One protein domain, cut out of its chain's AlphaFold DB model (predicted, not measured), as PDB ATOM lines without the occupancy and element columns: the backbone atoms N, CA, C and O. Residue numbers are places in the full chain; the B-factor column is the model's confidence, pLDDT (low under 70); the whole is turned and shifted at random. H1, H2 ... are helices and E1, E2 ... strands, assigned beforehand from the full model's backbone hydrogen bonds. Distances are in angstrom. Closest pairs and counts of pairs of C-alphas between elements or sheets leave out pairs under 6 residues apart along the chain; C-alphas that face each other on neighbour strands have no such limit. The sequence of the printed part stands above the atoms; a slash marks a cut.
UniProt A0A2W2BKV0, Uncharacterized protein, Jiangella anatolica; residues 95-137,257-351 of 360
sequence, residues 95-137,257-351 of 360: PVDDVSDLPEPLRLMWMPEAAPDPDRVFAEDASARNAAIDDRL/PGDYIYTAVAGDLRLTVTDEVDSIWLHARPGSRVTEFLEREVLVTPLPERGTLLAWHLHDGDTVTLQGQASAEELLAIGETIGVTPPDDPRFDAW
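AT A GLANCE: This is residues 95 to 137 and 257 to 351 of the 360 residues of an uncharacterized protein of Jiangella anatolica (UniProt A0A2W2BKV0). One twisted sheet of seven strands makes the body of this domain, and it curls round helix H3 on one face while the short helix H2 packs on the opposite face. The unnamed residues 95 to 119 and 336 to 345 run over the same face as H3, tied to each other by a short pairing; H1 reaches away from the sheet beyond the end of E1, and little H4 lies near the edge strand E1. You have 138 residues with four named helices and seven named strands, in the order E1 H1 E2 E3 H2 E4 E5 E6 E7 H3 H4. The sheet runs E1, E2, E3, E7, E6, E5, E4, antiparallel throughout, and the class is mixed, helices and strands. The whole is compact, with a radius of gyration of the C-alphas of 15.1 A, and rounded, spanning 43 by 37 by 29 A.

HOW THE PARTS SIT: Start at the printed part's first residue, Pro 95; residues 108 to 109 pair antiparallel with residues 339 to 340 before you reach the edge strand E1, residues 120 to 125. Beside it find E2, residues 260 to 266, antiparallel at 172 degrees, with N 124 and O 261 2.9 A apart. E2 forms a hairpin with E3, residues 269 to 274, where N 264 and O 271 are 2.9 A apart. E3 has E7, residues 319 to 324, as its other neighbour, with N 270 and O 323 2.8 A apart. Next comes E6, residues 307 to 313, with N 310 and O 322 2.8 A apart, then E5, residues 296 to 303, with N 301 and O 309 2.8 A apart, and last the edge strand E4, residues 289 to 293, with N 300 and O 289 2.8 A apart. E4, E5, E6 and E7 are a meander, each strand the antiparallel neighbour of the one before. Look at H3, residues 328 to 335: the sheet curls round it, and its closest C-alphas to E6 are Ala 328 and Thr 308, 6.1 A apart. H2, residues 280 to 283, is on the opposite face at a height over the sheet of 7.4 A, only just over E6, on which 3 of its 4 C-alphas fall; the closest C-alphas are those of Ile 280 and Ala 311, 5.6 A apart. H4, residues 346 to 350, only grazes the sheet with its residues 347 to 350. H1, residues 127 to 136, is not on the sheet. Every O i to N i+4 pair is within hydrogen-bond range in H1 and H3; H2 is too short for one, and H4 has 0 of 1, but 2 of 2 O i to N i+3 pairs.

IN THESE COORDINATES: Find C-alpha 120 at (98.220, 146.101, 16.935), where E1 begins its 17.3 A. H1 runs 14.1 A to C-alpha 136 at (71.149, 147.794, 39.122). E2 is 20.4 A long, E3 16.8 A, H2 5.9 A and E4 12.7 A. E5, the longest strand by residues, covers 21.5 A, E6 20.6 A and E7 17.0 A. H3 covers 10.2 A, and H4 8.2 A, ending at C-alpha 350 at (98.046, 150.114, 14.063).

THE WHOLE: The two C-alphas farthest apart are those of Glu 113 and Leu 137, at 47.3 A. Residues 138 to 256 are not printed, and C-alphas 137 and 257 across this cut are 14.1 A apart. Of the links that are printed whole, H3 to H4 is short and the others are tight. The mean pLDDT of the printed part is 91.5, and residues 316 to 317 are under 70.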
ATOM      1  N   PRO A  95      84.279 148.617  21.822       93.56
ATOM      2  CA  PRO A  95      85.560 149.030  21.265       93.56
ATOM      3  C   PRO A  95      85.643 150.551  21.133       93.56
ATOM      4  O   PRO A  95      84.696 151.187  20.670       93.56
ATOM      5  N   VAL A  96      86.778 151.129  21.511       94.00
ATOM      6  CA  VAL A  96      87.027 152.559  21.322       94.00
ATOM      7  C   VAL A  96      87.359 152.812  19.849       94.00
ATOM      8  O   VAL A  96      88.288 152.219  19.297       94.00
ATOM      9  N   ASP A  97      86.584 153.685  19.202       91.00
ATOM     10  CA  ASP A  97      86.667 153.906  17.754       91.00
ATOM     11  C   ASP A  97      87.969 154.608  17.332       91.00
ATOM     12  O   ASP A  97      88.522 154.299  16.275       91.00
ATOM     13  N   ASP A  98      88.469 155.530  18.158       89.75
ATOM     14  CA  ASP A  98      89.654 156.342  17.878       89.75
ATOM     15  C   ASP A  98      90.479 156.588  19.153       89.75
ATOM     16  O   ASP A  98      89.943 156.813  20.236       89.75
ATOM     17  N   VAL A  99      91.808 156.607  19.032       91.69
ATOM     18  CA  VAL A  99      92.721 156.854  20.164       91.69
ATOM     19  C   VAL A  99      92.481 158.202  20.862       91.69
ATOM     20  O   VAL A  99      92.822 158.378  22.033       91.69
ATOM     21  N   SER A 100      91.913 159.186  20.165       90.88
ATOM     22  CA  SER A 100      91.568 160.482  20.748       90.88
ATOM     23  C   SER A 100      90.394 160.420  21.728       90.88
ATOM     24  O   SER A 100      90.295 161.318  22.568       90.88
ATOM     25  N   ASP A 101      89.586 159.358  21.679       91.94
ATOM     26  CA  ASP A 101      88.502 159.098  22.630       91.94
ATOM     27  C   ASP A 101      89.011 158.456  23.935       91.94
ATOM     28  O   ASP A 101      88.293 158.443  24.934       91.94
ATOM     29  N   LEU A 102      90.265 157.982  23.974       91.62
ATOM     30  CA  LEU A 102      90.872 157.473  25.201       91.62
ATOM     31  C   LEU A 102      91.296 158.587  26.170       91.62
ATOM     32  O   LEU A 102      91.912 159.579  25.750       91.62
ATOM     33  N   PRO A 103      91.105 158.376  27.489       90.94
ATOM     34  CA  PRO A 103      91.723 159.202  28.514       90.94
ATOM     35  C   PRO A 103      93.242 159.309  28.326       90.94
ATOM     36  O   PRO A 103      93.937 158.320  28.097       90.94
ATOM     37  N   GLU A 104      93.776 160.525  28.469       91.62
ATOM     38  CA  GLU A 104      95.211 160.792  28.308       91.62
ATOM     39  C   GLU A 104      96.131 159.870  29.130       91.62
ATOM     40  O   GLU A 104      97.107 159.396  28.544       91.62
ATOM     41  N   PRO A 105      95.839 159.564  30.413       89.50
ATOM     42  CA  PRO A 105      96.683 158.681  31.225       89.50
ATOM     43  C   PRO A 105      96.825 157.258  30.671       89.50
ATOM     44  O   PRO A 105      97.834 156.609  30.925       89.50
ATOM     45  N   LEU A 106      95.856 156.791  29.876       90.88
ATOM     46  CA  LEU A 106      95.829 155.421  29.359       90.88
ATOM     47  C   LEU A 106      96.554 155.260  28.022       90.88
ATOM     48  O   LEU A 106      96.889 154.143  27.638       90.88
ATOM     49  N   ARG A 107      96.847 156.361  27.316       93.00
ATOM     50  CA  ARG A 107      97.535 156.347  26.014       93.00
ATOM     51  C   ARG A 107      99.031 156.114  26.191       93.00
ATOM     52  O   ARG A 107      99.840 157.001  25.923       93.00
ATOM     53  N   LEU A 108      99.411 154.945  26.687       94.19
ATOM     54  CA  LEU A 108     100.796 154.614  26.997       94.19
ATOM     55  C   LEU A 108     101.457 153.821  25.871       94.19
ATOM     56  O   LEU A 108     100.854 152.945  25.255       94.19
ATOM     57  N   MET A 109     102.734 154.089  25.631       95.25
ATOM     58  CA  MET A 109     103.562 153.308  24.713       95.25
ATOM     59  C   MET A 109     105.008 153.311  25.210       95.25
ATOM     60  O   MET A 109     105.447 154.294  25.809       95.25
ATOM     61  N   TRP A 110     105.764 152.244  24.943       96.00
ATOM     62  CA  TRP A 110     107.228 152.250  25.093       96.00
ATOM     63  C   TRP A 110     107.881 153.160  24.046       96.00
ATOM     64  O   TRP A 110     107.251 153.512  23.051       96.00
ATOM     65  N   MET A 111     109.143 153.553  24.229       95.25
ATOM     66  CA  MET A 111     109.872 154.306  23.196       95.25
ATOM     67  C   MET A 111     110.300 153.390  22.032       95.25
ATOM     68  O   MET A 111     110.687 152.248  22.291       95.25
ATOM     69  N   PRO A 112     110.306 153.864  20.767       93.06
ATOM     70  CA  PRO A 112     110.672 153.043  19.601       93.06
ATOM     71  C   PRO A 112     112.083 152.437  19.661       93.06
ATOM     72  O   PRO A 112     112.375 151.432  19.017       93.06
ATOM     73  N   GLU A 113     112.998 153.046  20.420       94.50
ATOM     74  CA  GLU A 113     114.355 152.532  20.605       94.50
ATOM     75  C   GLU A 113     114.430 151.347  21.581       94.50
ATOM     76  O   GLU A 113     115.430 150.630  21.579       94.50
ATOM     77  N   ALA A 114     113.408 151.157  22.422       95.25
ATOM     78  CA  ALA A 114     113.389 150.129  23.459       95.25
ATOM     79  C   ALA A 114     112.851 148.788  22.949       95.25
ATOM     80  O   ALA A 114     113.374 147.737  23.313       95.25
ATOM     81  N   ALA A 115     111.823 148.821  22.100       96.56
ATOM     82  CA  ALA A 115     111.188 147.640  21.528       96.56
ATOM     83  C   ALA A 115     110.539 147.976  20.172       96.56
ATOM     84  O   ALA A 115     110.297 149.152  19.895       96.56
ATOM     85  N   PRO A 116     110.256 146.969  19.319       96.31
ATOM     86  CA  PRO A 116     109.564 147.184  18.051       96.31
ATOM     87  C   PRO A 116     108.242 147.934  18.229       96.31
ATOM     88  O   PRO A 116     107.571 147.775  19.249       96.31
ATOM     89  N   ASP A 117     107.857 148.718  17.225       96.25
ATOM     90  CA  ASP A 117     106.543 149.358  17.204       96.25
ATOM     91  C   ASP A 117     105.423 148.306  17.243       96.25
ATOM     92  O   ASP A 117     105.599 147.205  16.702       96.25
ATOM     93  N   PRO A 118     104.278 148.626  17.871       95.50
ATOM     94  CA  PRO A 118     103.146 147.722  17.902       95.50
ATOM     95  C   PRO A 118     102.618 147.442  16.498       95.50
ATOM     96  O   PRO A 118     102.465 148.346  15.677       95.50
ATOM     97  N   ASP A 119     102.306 146.177  16.234       95.38
ATOM     98  CA  ASP A 119     101.559 145.766  15.049       95.38
ATOM     99  C   ASP A 119     100.046 145.796  15.289       95.38
ATOM    100  O   ASP A 119      99.270 145.743  14.332       95.38
ATOM    101  N   ARG A 120      99.622 145.933  16.555       95.00
ATOM    102  CA  ARG A 120      98.220 146.101  16.935       95.00
ATOM    103  C   ARG A 120      98.061 146.941  18.199       95.00
ATOM    104  O   ARG A 120      98.708 146.675  19.212       95.00
ATOM    105  N   VAL A 121      97.140 147.897  18.160       95.62
ATOM    106  CA  VAL A 121      96.723 148.713  19.309       95.62
ATOM    107  C   VAL A 121      95.201 148.747  19.361       95.62
ATOM    108  O   VAL A 121      94.569 148.896  18.324       95.62
ATOM    109  N   PHE A 122      94.600 148.586  20.531       95.56
ATOM    110  CA  PHE A 122      93.146 148.621  20.684       95.56
ATOM    111  C   PHE A 122      92.763 149.016  22.107       95.56
ATOM    112  O   PHE A 122      93.580 148.935  23.030       95.56
ATOM    113  N   ALA A 123      91.512 149.423  22.284       95.56
ATOM    114  CA  ALA A 123      90.952 149.644  23.603       95.56
ATOM    115  C   ALA A 123      89.454 149.357  23.661       95.56
ATOM    116  O   ALA A 123      88.765 149.355  22.638       95.56
ATOM    117  N   GLU A 124      88.972 149.144  24.877       94.81
ATOM    118  CA  GLU A 124      87.569 148.915  25.202       94.81
ATOM    119  C   GLU A 124      87.104 149.916  26.266       94.81
ATOM    120  O   GLU A 124      87.857 150.254  27.179       94.81
ATOM    121  N   ASP A 125      85.858 150.371  26.126       93.88
ATOM    122  CA  ASP A 125      85.130 151.236  27.052       93.88
ATOM    123  C   ASP A 125      83.975 150.442  27.691       93.88
ATOM    124  O   ASP A 125      82.997 150.057  27.042       93.88
ATOM    125  N   ALA A 126      84.103 150.184  28.986       91.12
ATOM    126  CA  ALA A 126      83.134 149.540  29.855       91.12
ATOM    127  C   ALA A 126      82.282 150.542  30.661       91.12
ATOM    128  O   ALA A 126      81.445 150.112  31.454       91.12
ATOM    129  N   SER A 127      82.381 151.855  30.429       91.06
ATOM    130  CA  SER A 127      81.637 152.882  31.181       91.06
ATOM    131  C   SER A 127      80.123 152.662  31.141       91.06
ATOM    132  O   SER A 127      79.424 152.833  32.138       91.06
ATOM    133  N   ALA A 128      79.579 152.250  29.989       89.50
ATOM    134  CA  ALA A 128      78.149 151.949  29.857       89.50
ATOM    135  C   ALA A 128      77.737 150.721  30.684       89.50
ATOM    136  O   ALA A 128      76.647 150.688  31.258       89.50
ATOM    137  N   ARG A 129      78.622 149.721  30.765       88.69
ATOM    138  CA  ARG A 129      78.439 148.535  31.600       88.69
ATOM    139  C   ARG A 129      78.484 148.914  33.078       88.69
ATOM    140  O   ARG A 129      77.595 148.514  33.822       88.69
ATOM    141  N   ASN A 130      79.442 149.744  33.480       87.88
ATOM    142  CA  ASN A 130      79.590 150.207  34.859       87.88
ATOM    143  C   ASN A 130      78.427 151.108  35.290       87.88
ATOM    144  O   ASN A 130      77.902 150.951  36.389       87.88
ATOM    145  N   ALA A 131      77.909 151.950  34.393       88.81
ATOM    146  CA  ALA A 131      76.666 152.681  34.630       88.81
ATOM    147  C   ALA A 131      75.460 151.737  34.812       88.81
ATOM    148  O   ALA A 131      74.622 151.968  35.679       88.81
ATOM    149  N   ALA A 132      75.377 150.648  34.039       88.31
ATOM    150  CA  ALA A 132      74.325 149.644  34.207       88.31
ATOM    151  C   ALA A 132      74.460 148.853  35.524       88.31
ATOM    152  O   ALA A 132      73.444 148.441  36.090       88.31
ATOM    153  N   ILE A 133      75.688 148.647  36.015       86.81
ATOM    154  CA  ILE A 133      75.958 148.102  37.352       86.81
ATOM    155  C   ILE A 133      75.426 149.070  38.414       86.81
ATOM    156  O   ILE A 133      74.613 148.668  39.247       86.81
ATOM    157  N   ASP A 134      75.813 150.345  38.339       86.88
ATOM    158  CA  ASP A 134      75.380 151.389  39.277       86.88
ATOM    159  C   ASP A 134      73.843 151.521  39.308       86.88
ATOM    160  O   ASP A 134      73.241 151.613  40.382       86.88
ATOM    161  N   ASP A 135      73.185 151.451  38.147       87.69
ATOM    162  CA  ASP A 135      71.722 151.474  38.033       87.69
ATOM    163  C   ASP A 135      71.062 150.234  38.665       87.69
ATOM    164  O   ASP A 135      70.019 150.353  39.315       87.69
ATOM    165  N   ARG A 136      71.650 149.039  38.504       85.75
ATOM    166  CA  ARG A 136      71.149 147.794  39.122       85.75
ATOM    167  C   ARG A 136      71.339 147.791  40.642       85.75
ATOM    168  O   ARG A 136      70.511 147.224  41.352       85.75
ATOM    169  N   LEU A 137      72.385 148.443  41.138       85.25
ATOM    170  CA  LEU A 137      72.659 148.610  42.566       85.25
ATOM    171  C   LEU A 137      71.918 149.803  43.186       85.25
ATOM    172  O   LEU A 137      71.964 149.999  44.405       85.25
ATOM    173  N   PRO A 257      84.972 147.179  38.670       73.12
ATOM    174  CA  PRO A 257      85.702 147.093  37.399       73.12
ATOM    175  C   PRO A 257      86.153 148.475  36.900       73.12
ATOM    176  O   PRO A 257      85.446 149.466  37.101       73.12
ATOM    177  N   GLY A 258      87.291 148.524  36.200       82.88
ATOM    178  CA  GLY A 258      87.715 149.707  35.439       82.88
ATOM    179  C   GLY A 258      86.733 150.081  34.320       82.88
ATOM    180  O   GLY A 258      85.963 149.237  33.846       82.88
ATOM    181  N   ASP A 259      86.745 151.347  33.902       89.69
ATOM    182  CA  ASP A 259      85.973 151.824  32.751       89.69
ATOM    183  C   ASP A 259      86.726 151.565  31.443       89.69
ATOM    184  O   ASP A 259      86.093 151.321  30.421       89.69
ATOM    185  N   TYR A 260      88.059 151.566  31.444       91.06
ATOM    186  CA  TYR A 260      88.846 151.473  30.217       91.06
ATOM    187  C   TYR A 260      89.945 150.420  30.301       91.06
ATOM    188  O   TYR A 260      90.700 150.336  31.269       91.06
ATOM    189  N   ILE A 261      90.095 149.663  29.213       93.12
ATOM    190  CA  ILE A 261      91.217 148.743  29.010       93.12
ATOM    191  C   ILE A 261      91.889 149.109  27.692       93.12
ATOM    192  O   ILE A 261      91.282 149.002  26.632       93.12
ATOM    193  N   TYR A 262      93.154 149.513  27.750       95.25
ATOM    194  CA  TYR A 262      93.990 149.797  26.585       95.25
ATOM    195  C   TYR A 262      95.072 148.730  26.440       95.25
ATOM    196  O   TYR A 262      95.710 148.353  27.424       95.25
ATOM    197  N   THR A 263      95.307 148.247  25.218       97.00
ATOM    198  CA  THR A 263      96.349 147.255  24.938       97.00
ATOM    199  C   THR A 263      97.134 147.573  23.664       97.00
ATOM    200  O   THR A 263      96.563 147.805  22.599       97.00
ATOM    201  N   ALA A 264      98.463 147.494  23.764       96.75
ATOM    202  CA  ALA A 264      99.398 147.543  22.642       96.75
ATOM    203  C   ALA A 264     100.196 146.233  22.551       96.75
ATOM    204  O   ALA A 264     100.698 145.727  23.559       96.75
ATOM    205  N   VAL A 265     100.317 145.678  21.344       96.94
ATOM    206  CA  VAL A 265     100.972 144.391  21.068       96.94
ATOM    207  C   VAL A 265     102.054 144.570  20.008       96.94
ATOM    208  O   VAL A 265     101.805 145.224  19.000       96.94
ATOM    209  N   ALA A 266     103.228 143.978  20.244       95.94
ATOM    210  CA  ALA A 266     104.321 143.849  19.280       95.94
ATOM    211  C   ALA A 266     104.936 142.445  19.369       95.94
ATOM    212  O   ALA A 266     105.795 142.173  20.215       95.94
ATOM    213  N   GLY A 267     104.499 141.532  18.499       93.19
ATOM    214  CA  GLY A 267     104.917 140.128  18.572       93.19
ATOM    215  C   GLY A 267     104.518 139.492  19.910       93.19
ATOM    216  O   GLY A 267     103.333 139.411  20.223       93.19
ATOM    217  N   ASP A 268     105.501 139.061  20.706       94.00
ATOM    218  CA  ASP A 268     105.263 138.473  22.035       94.00
ATOM    219  C   ASP A 268     105.142 139.518  23.158       94.00
ATOM    220  O   ASP A 268     104.833 139.153  24.293       94.00
ATOM    221  N   LEU A 269     105.409 140.799  22.876       96.88
ATOM    222  CA  LEU A 269     105.301 141.883  23.848       96.88
ATOM    223  C   LEU A 269     103.861 142.401  23.908       96.88
ATOM    224  O   LEU A 269     103.255 142.692  22.876       96.88
ATOM    225  N   ARG A 270     103.327 142.560  25.119       97.50
ATOM    226  CA  ARG A 270     102.001 143.119  25.382       97.50
ATOM    227  C   ARG A 270     102.065 144.111  26.534       97.50
ATOM    228  O   ARG A 270     102.434 143.733  27.643       97.50
ATOM    229  N   LEU A 271     101.669 145.349  26.266       97.56
ATOM    230  CA  LEU A 271     101.385 146.367  27.272       97.56
ATOM    231  C   LEU A 271      99.873 146.452  27.444       97.56
ATOM    232  O   LEU A 271      99.179 146.696  26.461       97.56
ATOM    233  N   THR A 272      99.383 146.289  28.666       96.12
ATOM    234  CA  THR A 272      97.974 146.500  29.010       96.12
ATOM    235  C   THR A 272      97.878 147.522  30.133       96.12
ATOM    236  O   THR A 272      98.623 147.443  31.110       96.12
ATOM    237  N   VAL A 273      96.974 148.482  29.978       94.56
ATOM    238  CA  VAL A 273      96.705 149.546  30.945       94.56
ATOM    239  C   VAL A 273      95.220 149.527  31.266       94.56
ATOM    240  O   VAL A 273      94.399 149.532  30.347       94.56
ATOM    241  N   THR A 274      94.893 149.511  32.549       91.50
ATOM    242  CA  THR A 274      93.526 149.655  33.047       91.50
ATOM    243  C   THR A 274      93.464 150.838  34.001       91.50
ATOM    244  O   THR A 274      94.445 151.141  34.680       91.50
ATOM    245  N   ASP A 275      92.319 151.503  34.065       88.69
ATOM    246  CA  ASP A 275      92.015 152.525  35.077       88.69
ATOM    247  C   ASP A 275      91.440 151.920  36.375       88.69
ATOM    248  O   ASP A 275      90.879 152.616  37.222       88.69
ATOM    249  N   GLU A 276      91.570 150.600  36.525       83.75
ATOM    250  CA  GLU A 276      91.209 149.869  37.731       83.75
ATOM    251  C   GLU A 276      92.336 149.963  38.765       83.75
ATOM    252  O   GLU A 276      93.505 149.673  38.478       83.75
ATOM    253  N   VAL A 277      91.965 150.300  40.006       73.69
ATOM    254  CA  VAL A 277      92.883 150.375  41.155       73.69
ATOM    255  C   VAL A 277      93.123 148.983  41.738       73.69
ATOM    256  O   VAL A 277      92.870 148.711  42.912       73.69
ATOM    257  N   ASP A 278      93.604 148.080  40.895       81.25
ATOM    258  CA  ASP A 278      93.939 146.720  41.281       81.25
ATOM    259  C   ASP A 278      95.256 146.688  42.046       81.25
ATOM    260  O   ASP A 278      96.239 147.330  41.681       81.25
ATOM    261  N   SER A 279      95.339 145.894  43.109       84.88
ATOM    262  CA  SER A 279      96.635 145.675  43.746       84.88
ATOM    263  C   SER A 279      97.562 144.921  42.791       84.88
ATOM    264  O   SER A 279      97.243 143.804  42.387       84.88
ATOM    265  N   ILE A 280      98.758 145.455  42.500       87.50
ATOM    266  CA  ILE A 280      99.757 144.771  41.647       87.50
ATOM    267  C   ILE A 280     100.094 143.365  42.162       87.50
ATOM    268  O   ILE A 280     100.462 142.469  41.404       87.50
ATOM    269  N   TRP A 281      99.916 143.150  43.464       88.62
ATOM    270  CA  TRP A 281     100.118 141.881  44.142       88.62
ATOM    271  C   TRP A 281      99.124 140.799  43.718       88.62
ATOM    272  O   TRP A 281      99.423 139.622  43.897       88.62
ATOM    273  N   LEU A 282      98.005 141.140  43.074       87.25
ATOM    274  CA  LEU A 282      97.131 140.164  42.415       87.25
ATOM    275  C   LEU A 282      97.857 139.342  41.343       87.25
ATOM    276  O   LEU A 282      97.439 138.225  41.032       87.25
ATOM    277  N   HIS A 283      98.964 139.861  40.809       88.81
ATOM    278  CA  HIS A 283      99.831 139.146  39.878       88.81
ATOM    279  C   HIS A 283     100.945 138.350  40.576       88.81
ATOM    280  O   HIS A 283     101.760 137.718  39.898       88.81
ATOM    281  N   ALA A 284     101.008 138.358  41.912       90.00
ATOM    282  CA  ALA A 284     102.037 137.660  42.669       90.00
ATOM    283  C   ALA A 284     101.833 136.152  42.615       90.00
ATOM    284  O   ALA A 284     100.772 135.620  42.934       90.00
ATOM    285  N   ARG A 285     102.909 135.465  42.247       90.31
ATOM    286  CA  ARG A 285     103.035 134.005  42.199       90.31
ATOM    287  C   ARG A 285     104.365 133.561  42.803       90.31
ATOM    288  O   ARG A 285     105.287 134.381  42.878       90.31
ATOM    289  N   PRO A 286     104.536 132.286  43.182       90.69
ATOM    290  CA  PRO A 286     105.838 131.747  43.545       90.69
ATOM    291  C   PRO A 286     106.919 132.101  42.511       90.69
ATOM    292  O   PRO A 286     106.754 131.901  41.311       90.69
ATOM    293  N   GLY A 287     108.036 132.652  42.984       91.75
ATOM    294  CA  GLY A 287     109.134 133.157  42.159       91.75
ATOM    295  C   GLY A 287     109.042 134.641  41.795       91.75
ATOM    296  O   GLY A 287     110.036 135.178  41.301       91.75
ATOM    297  N   SER A 288     107.915 135.308  42.068       94.81
ATOM    298  CA  SER A 288     107.775 136.748  41.816       94.81
ATOM    299  C   SER A 288     108.693 137.557  42.724       94.81
ATOM    300  O   SER A 288     109.036 137.118  43.821       94.81
ATOM    301  N   ARG A 289     109.112 138.737  42.277       94.12
ATOM    302  CA  ARG A 289     110.019 139.612  43.023       94.12
ATOM    303  C   ARG A 289     109.537 141.040  42.962       94.12
ATOM    304  O   ARG A 289     109.097 141.489  41.910       94.12
ATOM    305  N   VAL A 290     109.700 141.753  44.066       89.06
ATOM    306  CA  VAL A 290     109.526 143.201  44.068       89.06
ATOM    307  C   VAL A 290     110.835 143.848  43.674       89.06
ATOM    308  O   VAL A 290     111.891 143.537  44.230       89.06
ATOM    309  N   THR A 291     110.753 144.754  42.718       89.94
ATOM    310  CA  THR A 291     111.824 145.675  42.377       89.94
ATOM    311  C   THR A 291     111.265 147.088  42.333       89.94
ATOM    312  O   THR A 291     110.067 147.309  42.491       89.94
ATOM    313  N   GLU A 292     112.148 148.046  42.117       86.81
ATOM    314  CA  GLU A 292     111.787 149.437  41.919       86.81
ATOM    315  C   GLU A 292     112.331 149.895  40.566       86.81
ATOM    316  O   GLU A 292     113.493 149.624  40.250       86.81
ATOM    317  N   PHE A 293     111.512 150.583  39.772       85.06
ATOM    318  CA  PHE A 293     112.000 151.428  38.683       85.06
ATOM    319  C   PHE A 293     111.174 152.715  38.632       85.06
ATOM    320  O   PHE A 293     109.975 152.700  38.891       85.06
ATOM    321  N   LEU A 294     111.827 153.847  38.347       80.81
ATOM    322  CA  LEU A 294     111.207 155.183  38.363       80.81
ATOM    323  C   LEU A 294     110.478 155.528  39.680       80.81
ATOM    324  O   LEU A 294     109.399 156.112  39.649       80.81
ATOM    325  N   GLU A 295     111.069 155.174  40.827       84.62
ATOM    326  CA  GLU A 295     110.496 155.416  42.168       84.62
ATOM    327  C   GLU A 295     109.141 154.717  42.403       84.62
ATOM    328  O   GLU A 295     108.360 155.116  43.268       84.62
ATOM    329  N   ARG A 296     108.848 153.667  41.624       86.38
ATOM    330  CA  ARG A 296     107.609 152.887  41.700       86.38
ATOM    331  C   ARG A 296     107.904 151.438  42.042       86.38
ATOM    332  O   ARG A 296     108.843 150.846  41.508       86.38
ATOM    333  N   GLU A 297     107.063 150.872  42.901       89.06
ATOM    334  CA  GLU A 297     107.067 149.441  43.181       89.06
ATOM    335  C   GLU A 297     106.596 148.677  41.944       89.06
ATOM    336  O   GLU A 297     105.549 148.982  41.369       89.06
ATOM    337  N   VAL A 298     107.387 147.692  41.530       92.56
ATOM    338  CA  VAL A 298     107.101 146.853  40.372       92.56
ATOM    339  C   VAL A 298     107.213 145.405  40.791       92.56
ATOM    340  O   VAL A 298     108.247 144.951  41.290       92.56
ATOM    341  N   LEU A 299     106.151 144.661  40.529       94.69
ATOM    342  CA  LEU A 299     106.139 143.228  40.703       94.69
ATOM    343  C   LEU A 299     106.593 142.547  39.410       94.69
ATOM    344  O   LEU A 299     105.973 142.694  38.361       94.69
ATOM    345  N   VAL A 300     107.678 141.785  39.502       96.62
ATOM    346  CA  VAL A 300     108.221 140.955  38.425       96.62
ATOM    347  C   VAL A 300     107.764 139.520  38.646       96.62
ATOM    348  O   VAL A 300     108.252 138.856  39.559       96.62
ATOM    349  N   THR A 301     106.878 139.020  37.794       95.94
ATOM    350  CA  THR A 301     106.312 137.673  37.881       95.94
ATOM    351  C   THR A 301     106.821 136.805  36.728       95.94
ATOM    352  O   THR A 301     106.536 137.101  35.564       95.94
ATOM    353  N   PRO A 302     107.552 135.709  36.998       93.31
ATOM    354  CA  PRO A 302     107.861 134.732  35.963       93.31
ATOM    355  C   PRO A 302     106.583 133.986  35.561       93.31
ATOM    356  O   PRO A 302     105.851 133.485  36.414       93.31
ATOM    357  N   LEU A 303     106.333 133.878  34.258       90.56
ATOM    358  CA  LEU A 303     105.215 133.126  33.707       90.56
ATOM    359  C   LEU A 303     105.754 131.921  32.926       90.56
ATOM    360  O   LEU A 303     106.363 132.104  31.865       90.56
ATOM    361  N   PRO A 304     105.532 130.682  33.406       84.25
ATOM    362  CA  PRO A 304     105.874 129.489  32.645       84.25
ATOM    363  C   PRO A 304     105.295 129.588  31.232       84.25
ATOM    364  O   PRO A 304     104.133 129.950  31.063       84.25
ATOM    365  N   GLU A 305     106.126 129.330  30.222       85.62
ATOM    366  CA  GLU A 305     105.752 129.332  28.797       85.62
ATOM    367  C   GLU A 305     105.344 130.688  28.199       85.62
ATOM    368  O   GLU A 305     105.308 130.796  26.978       85.62
ATOM    369  N   ARG A 306     105.099 131.730  29.008       85.12
ATOM    370  CA  ARG A 306     104.693 133.082  28.560       85.12
ATOM    371  C   ARG A 306     105.740 134.174  28.816       85.12
ATOM    372  O   ARG A 306     105.516 135.326  28.452       85.12
ATOM    373  N   GLY A 307     106.869 133.811  29.424       93.06
ATOM    374  CA  GLY A 307     108.007 134.695  29.660       93.06
ATOM    375  C   GLY A 307     107.935 135.391  31.016       93.06
ATOM    376  O   GLY A 307     107.879 134.736  32.055       93.06
ATOM    377  N   THR A 308     107.973 136.719  31.017       96.75
ATOM    378  CA  THR A 308     107.934 137.537  32.236       96.75
ATOM    379  C   THR A 308     106.763 138.511  32.157       96.75
ATOM    380  O   THR A 308     106.428 138.983  31.073       96.75
ATOM    381  N   LEU A 309     106.148 138.809  33.299       97.19
ATOM    382  CA  LEU A 309     105.169 139.877  33.463       97.19
ATOM    383  C   LEU A 309     105.675 140.878  34.499       97.19
ATOM    384  O   LEU A 309     106.147 140.493  35.565       97.19
ATOM    385  N   LEU A 310     105.578 142.157  34.170       97.06
ATOM    386  CA  LEU A 310     105.750 143.275  35.085       97.06
ATOM    387  C   LEU A 310     104.375 143.854  35.400       97.06
ATOM    388  O   LEU A 310     103.587 144.024  34.475       97.06
ATOM    389  N   ALA A 311     104.112 144.184  36.661       95.06
ATOM    390  CA  ALA A 311     102.925 144.923  37.082       95.06
ATOM    391  C   ALA A 311     103.325 146.090  37.992       95.06
ATOM    392  O   ALA A 311     104.116 145.901  38.920       95.06
ATOM    393  N   TRP A 312     102.810 147.287  37.719       93.38
ATOM    394  CA  TRP A 312     103.064 148.494  38.512       93.38
ATOM    395  C   TRP A 312     101.903 149.485  38.385       93.38
ATOM    396  O   TRP A 312     101.084 149.390  37.471       93.38
ATOM    397  N   HIS A 313     101.864 150.472  39.278       89.69
ATOM    398  CA  HIS A 313     100.933 151.598  39.182       89.69
ATOM    399  C   HIS A 313     101.594 152.803  38.518       89.69
ATOM    400  O   HIS A 313     102.714 153.183  38.874       89.69
ATOM    401  N   LEU A 314     100.913 153.430  37.555       79.81
ATOM    402  CA  LEU A 314     101.405 154.669  36.941       79.81
ATOM    403  C   LEU A 314     101.097 155.887  37.829       79.81
ATOM    404  O   LEU A 314     101.967 156.742  38.046       79.81
ATOM    405  N   HIS A 315      99.872 155.929  38.352       71.50
ATOM    406  CA  HIS A 315      99.284 156.972  39.193       71.50
ATOM    407  C   HIS A 315      98.371 156.335  40.254       71.50
ATOM    408  O   HIS A 315      98.154 155.125  40.223       71.50
ATOM    409  N   ASP A 316      97.822 157.143  41.168       66.31
ATOM    410  CA  ASP A 316      96.759 156.721  42.091       66.31
ATOM    411  C   ASP A 316      95.479 156.421  41.279       66.31
ATOM    412  O   ASP A 316      94.600 157.274  41.170       66.31
ATOM    413  N   GLY A 317      95.404 155.259  40.626       69.38
ATOM    414  CA  GLY A 317      94.269 154.915  39.767       69.38
ATOM    415  C   GLY A 317      94.533 153.810  38.747       69.38
ATOM    416  O   GLY A 317      93.717 152.912  38.608       69.38
ATOM    417  N   ASP A 318      95.685 153.856  38.073       86.38
ATOM    418  CA  ASP A 318      95.908 153.057  36.862       86.38
ATOM    419  C   ASP A 318      96.863 151.886  37.111       86.38
ATOM    420  O   ASP A 318      97.989 152.072  37.599       86.38
ATOM    421  N   THR A 319      96.453 150.693  36.686       90.56
ATOM    422  CA  THR A 319      97.278 149.484  36.715       90.56
ATOM    423  C   THR A 319      97.879 149.225  35.342       90.56
ATOM    424  O   THR A 319      97.184 149.135  34.332       90.56
ATOM    425  N   VAL A 320      99.204 149.085  35.298       94.19
ATOM    426  CA  VAL A 320      99.946 148.794  34.074       94.19
ATOM    427  C   VAL A 320     100.573 147.416  34.179       94.19
ATOM    428  O   VAL A 320     101.230 147.092  35.171       94.19
ATOM    429  N   THR A 321     100.423 146.622  33.122       96.12
ATOM    430  CA  THR A 321     101.135 145.358  32.961       96.12
ATOM    431  C   THR A 321     101.930 145.328  31.662       96.12
ATOM    432  O   THR A 321     101.456 145.766  30.616       96.12
ATOM    433  N   LEU A 322     103.152 144.800  31.722       97.31
ATOM    434  CA  LEU A 322     103.996 144.543  30.555       97.31
ATOM    435  C   LEU A 322     104.420 143.080  30.561       97.31
ATOM    436  O   LEU A 322     105.123 142.640  31.467       97.31
ATOM    437  N   GLN A 323     104.013 142.332  29.545       97.88
ATOM    438  CA  GLN A 323     104.311 140.912  29.408       97.88
ATOM    439  C   GLN A 323     105.100 140.646  28.129       97.88
ATOM    440  O   GLN A 323     104.790 141.219  27.091       97.88
ATOM    441  N   GLY A 324     106.057 139.718  28.169       96.56
ATOM    442  CA  GLY A 324     106.605 139.140  26.943       96.56
ATOM    443  C   GLY A 324     107.637 138.038  27.149       96.56
ATOM    444  O   GLY A 324     108.100 137.797  28.267       96.56
ATOM    445  N   GLN A 325     108.025 137.387  26.044       95.75
ATOM    446  CA  GLN A 325     109.101 136.379  25.966       95.75
ATOM    447  C   GLN A 325     110.495 137.021  26.056       95.75
ATOM    448  O   GLN A 325     111.367 136.809  25.215       95.75
ATOM    449  N   ALA A 326     110.695 137.826  27.089       93.56
ATOM    450  CA  ALA A 326     111.915 138.564  27.356       93.56
ATOM    451  C   ALA A 326     112.373 138.318  28.796       93.56
ATOM    452  O   ALA A 326     111.615 137.872  29.670       93.56
ATOM    453  N   SER A 327     113.653 138.591  29.045       94.19
ATOM    454  CA  SER A 327     114.181 138.540  30.406       94.19
ATOM    455  C   SER A 327     113.564 139.646  31.270       94.19
ATOM    456  O   SER A 327     113.144 140.681  30.758       94.19
ATOM    457  N   ALA A 328     113.553 139.459  32.592       94.56
ATOM    458  CA  ALA A 328     113.102 140.503  33.512       94.56
ATOM    459  C   ALA A 328     113.877 141.820  33.328       94.56
ATOM    460  O   ALA A 328     113.272 142.881  33.338       94.56
ATOM    461  N   GLU A 329     115.196 141.752  33.120       95.12
ATOM    462  CA  GLU A 329     116.044 142.931  32.889       95.12
ATOM    463  C   GLU A 329     115.641 143.687  31.615       95.12
ATOM    464  O   GLU A 329     115.561 144.911  31.614       95.12
ATOM    465  N   GLU A 330     115.327 142.954  30.548       95.94
ATOM    466  CA  GLU A 330     114.887 143.527  29.277       95.94
ATOM    467  C   GLU A 330     113.498 144.165  29.381       95.94
ATOM    468  O   GLU A 330     113.325 145.303  28.951       95.94
ATOM    469  N   LEU A 331     112.525 143.494  30.012       96.75
ATOM    470  CA  LEU A 331     111.208 144.101  30.229       96.75
ATOM    471  C   LEU A 331     111.280 145.320  31.146       96.75
ATOM    472  O   LEU A 331     110.542 146.272  30.923       96.75
ATOM    473  N   LEU A 332     112.154 145.314  32.158       95.56
ATOM    474  CA  LEU A 332     112.346 146.476  33.028       95.56
ATOM    475  C   LEU A 332     112.898 147.659  32.227       95.56
ATOM    476  O   LEU A 332     112.364 148.759  32.329       95.56
ATOM    477  N   ALA A 333     113.890 147.421  31.365       95.25
ATOM    478  CA  ALA A 333     114.433 148.452  30.483       95.25
ATOM    479  C   ALA A 333     113.379 149.007  29.507       95.25
ATOM    480  O   ALA A 333     113.348 150.210  29.264       95.25
ATOM    481  N   ILE A 334     112.489 148.160  28.974       96.31
ATOM    482  CA  ILE A 334     111.356 148.610  28.149       96.31
ATOM    483  C   ILE A 334     110.371 149.424  28.997       96.31
ATOM    484  O   ILE A 334     109.975 150.518  28.591       96.31
ATOM    485  N   GLY A 335     110.014 148.920  30.181       94.88
ATOM    486  CA  GLY A 335     109.079 149.539  31.120       94.88
ATOM    487  C   GLY A 335     109.484 150.951  31.540       94.88
ATOM    488  O   GLY A 335     108.637 151.839  31.595       94.88
ATOM    489  N   GLU A 336     110.781 151.197  31.731       93.88
ATOM    490  CA  GLU A 336     111.331 152.526  32.031       93.88
ATOM    491  C   GLU A 336     111.094 153.562  30.919       93.88
ATOM    492  O   GLU A 336     111.142 154.766  31.175       93.88
ATOM    493  N   THR A 337     110.829 153.115  29.689       94.62
ATOM    494  CA  THR A 337     110.553 154.004  28.551       94.62
ATOM    495  C   THR A 337     109.069 154.242  28.305       94.62
ATOM    496  O   THR A 337     108.724 155.056  27.449       94.62
ATOM    497  N   ILE A 338     108.189 153.544  29.029       94.38
ATOM    498  CA  ILE A 338     106.746 153.673  28.840       94.38
ATOM    499  C   ILE A 338     106.281 155.039  29.333       94.38
ATOM    500  O   ILE A 338     106.503 155.427  30.481       94.38
ATOM    501  N   GLY A 339     105.592 155.760  28.453       92.44
ATOM    502  CA  GLY A 339     105.044 157.072  28.752       92.44
ATOM    503  C   GLY A 339     103.824 157.410  27.910       92.44
ATOM    504  O   GLY A 339     103.488 156.717  26.946       92.44
ATOM    505  N   VAL A 340     103.166 158.503  28.296       93.31
ATOM    506  CA  VAL A 340     102.010 159.048  27.579       93.31
ATOM    507  C   VAL A 340     102.419 159.427  26.157       93.31
ATOM    508  O   VAL A 340     103.402 160.138  25.943       93.31
ATOM    509  N   THR A 341     101.640 158.952  25.193       94.50
ATOM    510  CA  THR A 341     101.865 159.113  23.761       94.50
ATOM    511  C   THR A 341     100.789 160.027  23.163       94.50
ATOM    512  O   THR A 341      99.600 159.833  23.436       94.50
ATOM    513  N   PRO A 342     101.167 161.049  22.369       94.19
ATOM    514  CA  PRO A 342     100.209 161.922  21.697       94.19
ATOM    515  C   PRO A 342      99.283 161.143  20.751       94.19
ATOM    516  O   PRO A 342      99.749 160.223  20.085       94.19
ATOM    517  N   PRO A 343      97.998 161.519  20.625       93.69
ATOM    518  CA  PRO A 343      97.047 160.798  19.773       93.69
ATOM    519  C   PRO A 343      97.389 160.848  18.272       93.69
ATOM    520  O   PRO A 343      96.859 160.054  17.509       93.69
ATOM    521  N   ASP A 344      98.258 161.765  17.832       94.38
ATOM    522  CA  ASP A 344      98.750 161.870  16.452       94.38
ATOM    523  C   ASP A 344     100.060 161.097  16.196       94.38
ATOM    524  O   ASP A 344     100.663 161.239  15.129       94.38
ATOM    525  N   ASP A 345     100.522 160.294  17.159       96.19
ATOM    526  CA  ASP A 345     101.692 159.433  16.990       96.19
ATOM    527  C   ASP A 345     101.427 158.355  15.917       96.19
ATOM    528  O   ASP A 345     100.418 157.647  15.993       96.19
ATOM    529  N   PRO A 346     102.325 158.178  14.927       94.88
ATOM    530  CA  PRO A 346     102.121 157.242  13.819       94.88
ATOM    531  C   PRO A 346     102.017 155.776  14.256       94.88
ATOM    532  O   PRO A 346     101.544 154.944  13.490       94.88
ATOM    533  N   ARG A 347     102.431 155.419  15.476       94.00
ATOM    534  CA  ARG A 347     102.254 154.056  16.000       94.00
ATOM    535  C   ARG A 347     100.782 153.714  16.240       94.00
ATOM    536  O   ARG A 347     100.432 152.538  16.251       94.00
ATOM    537  N   PHE A 348      99.910 154.717  16.352       94.31
ATOM    538  CA  PHE A 348      98.461 154.516  16.351       94.31
ATOM    539  C   PHE A 348      97.879 154.236  14.956       94.31
ATOM    540  O   PHE A 348      96.706 153.894  14.862       94.31
ATOM    541  N   ASP A 349      98.677 154.237  13.878       92.88
ATOM    542  CA  ASP A 349      98.235 153.693  12.581       92.88
ATOM    543  C   ASP A 349      97.892 152.187  12.677       92.88
ATOM    544  O   ASP A 349      97.180 151.655  11.824       92.88
ATOM    545  N   ALA A 350      98.375 151.499  13.722       91.50
ATOM    546  CA  ALA A 350      98.046 150.114  14.063       91.50
ATOM    547  C   ALA A 350      96.748 149.961  14.892       91.50
ATOM    548  O   ALA A 350      96.494 148.883  15.438       91.50
ATOM    549  N   TRP A 351      95.945 151.026  15.023       93.62
ATOM    550  CA  TRP A 351      94.681 150.999  15.759       93.62
ATOM    551  C   TRP A 351      93.682 150.015  15.136       93.62
ATOM    552  O   TRP A 351      93.389 150.067  13.938       93.62
TER     553      TRP A 351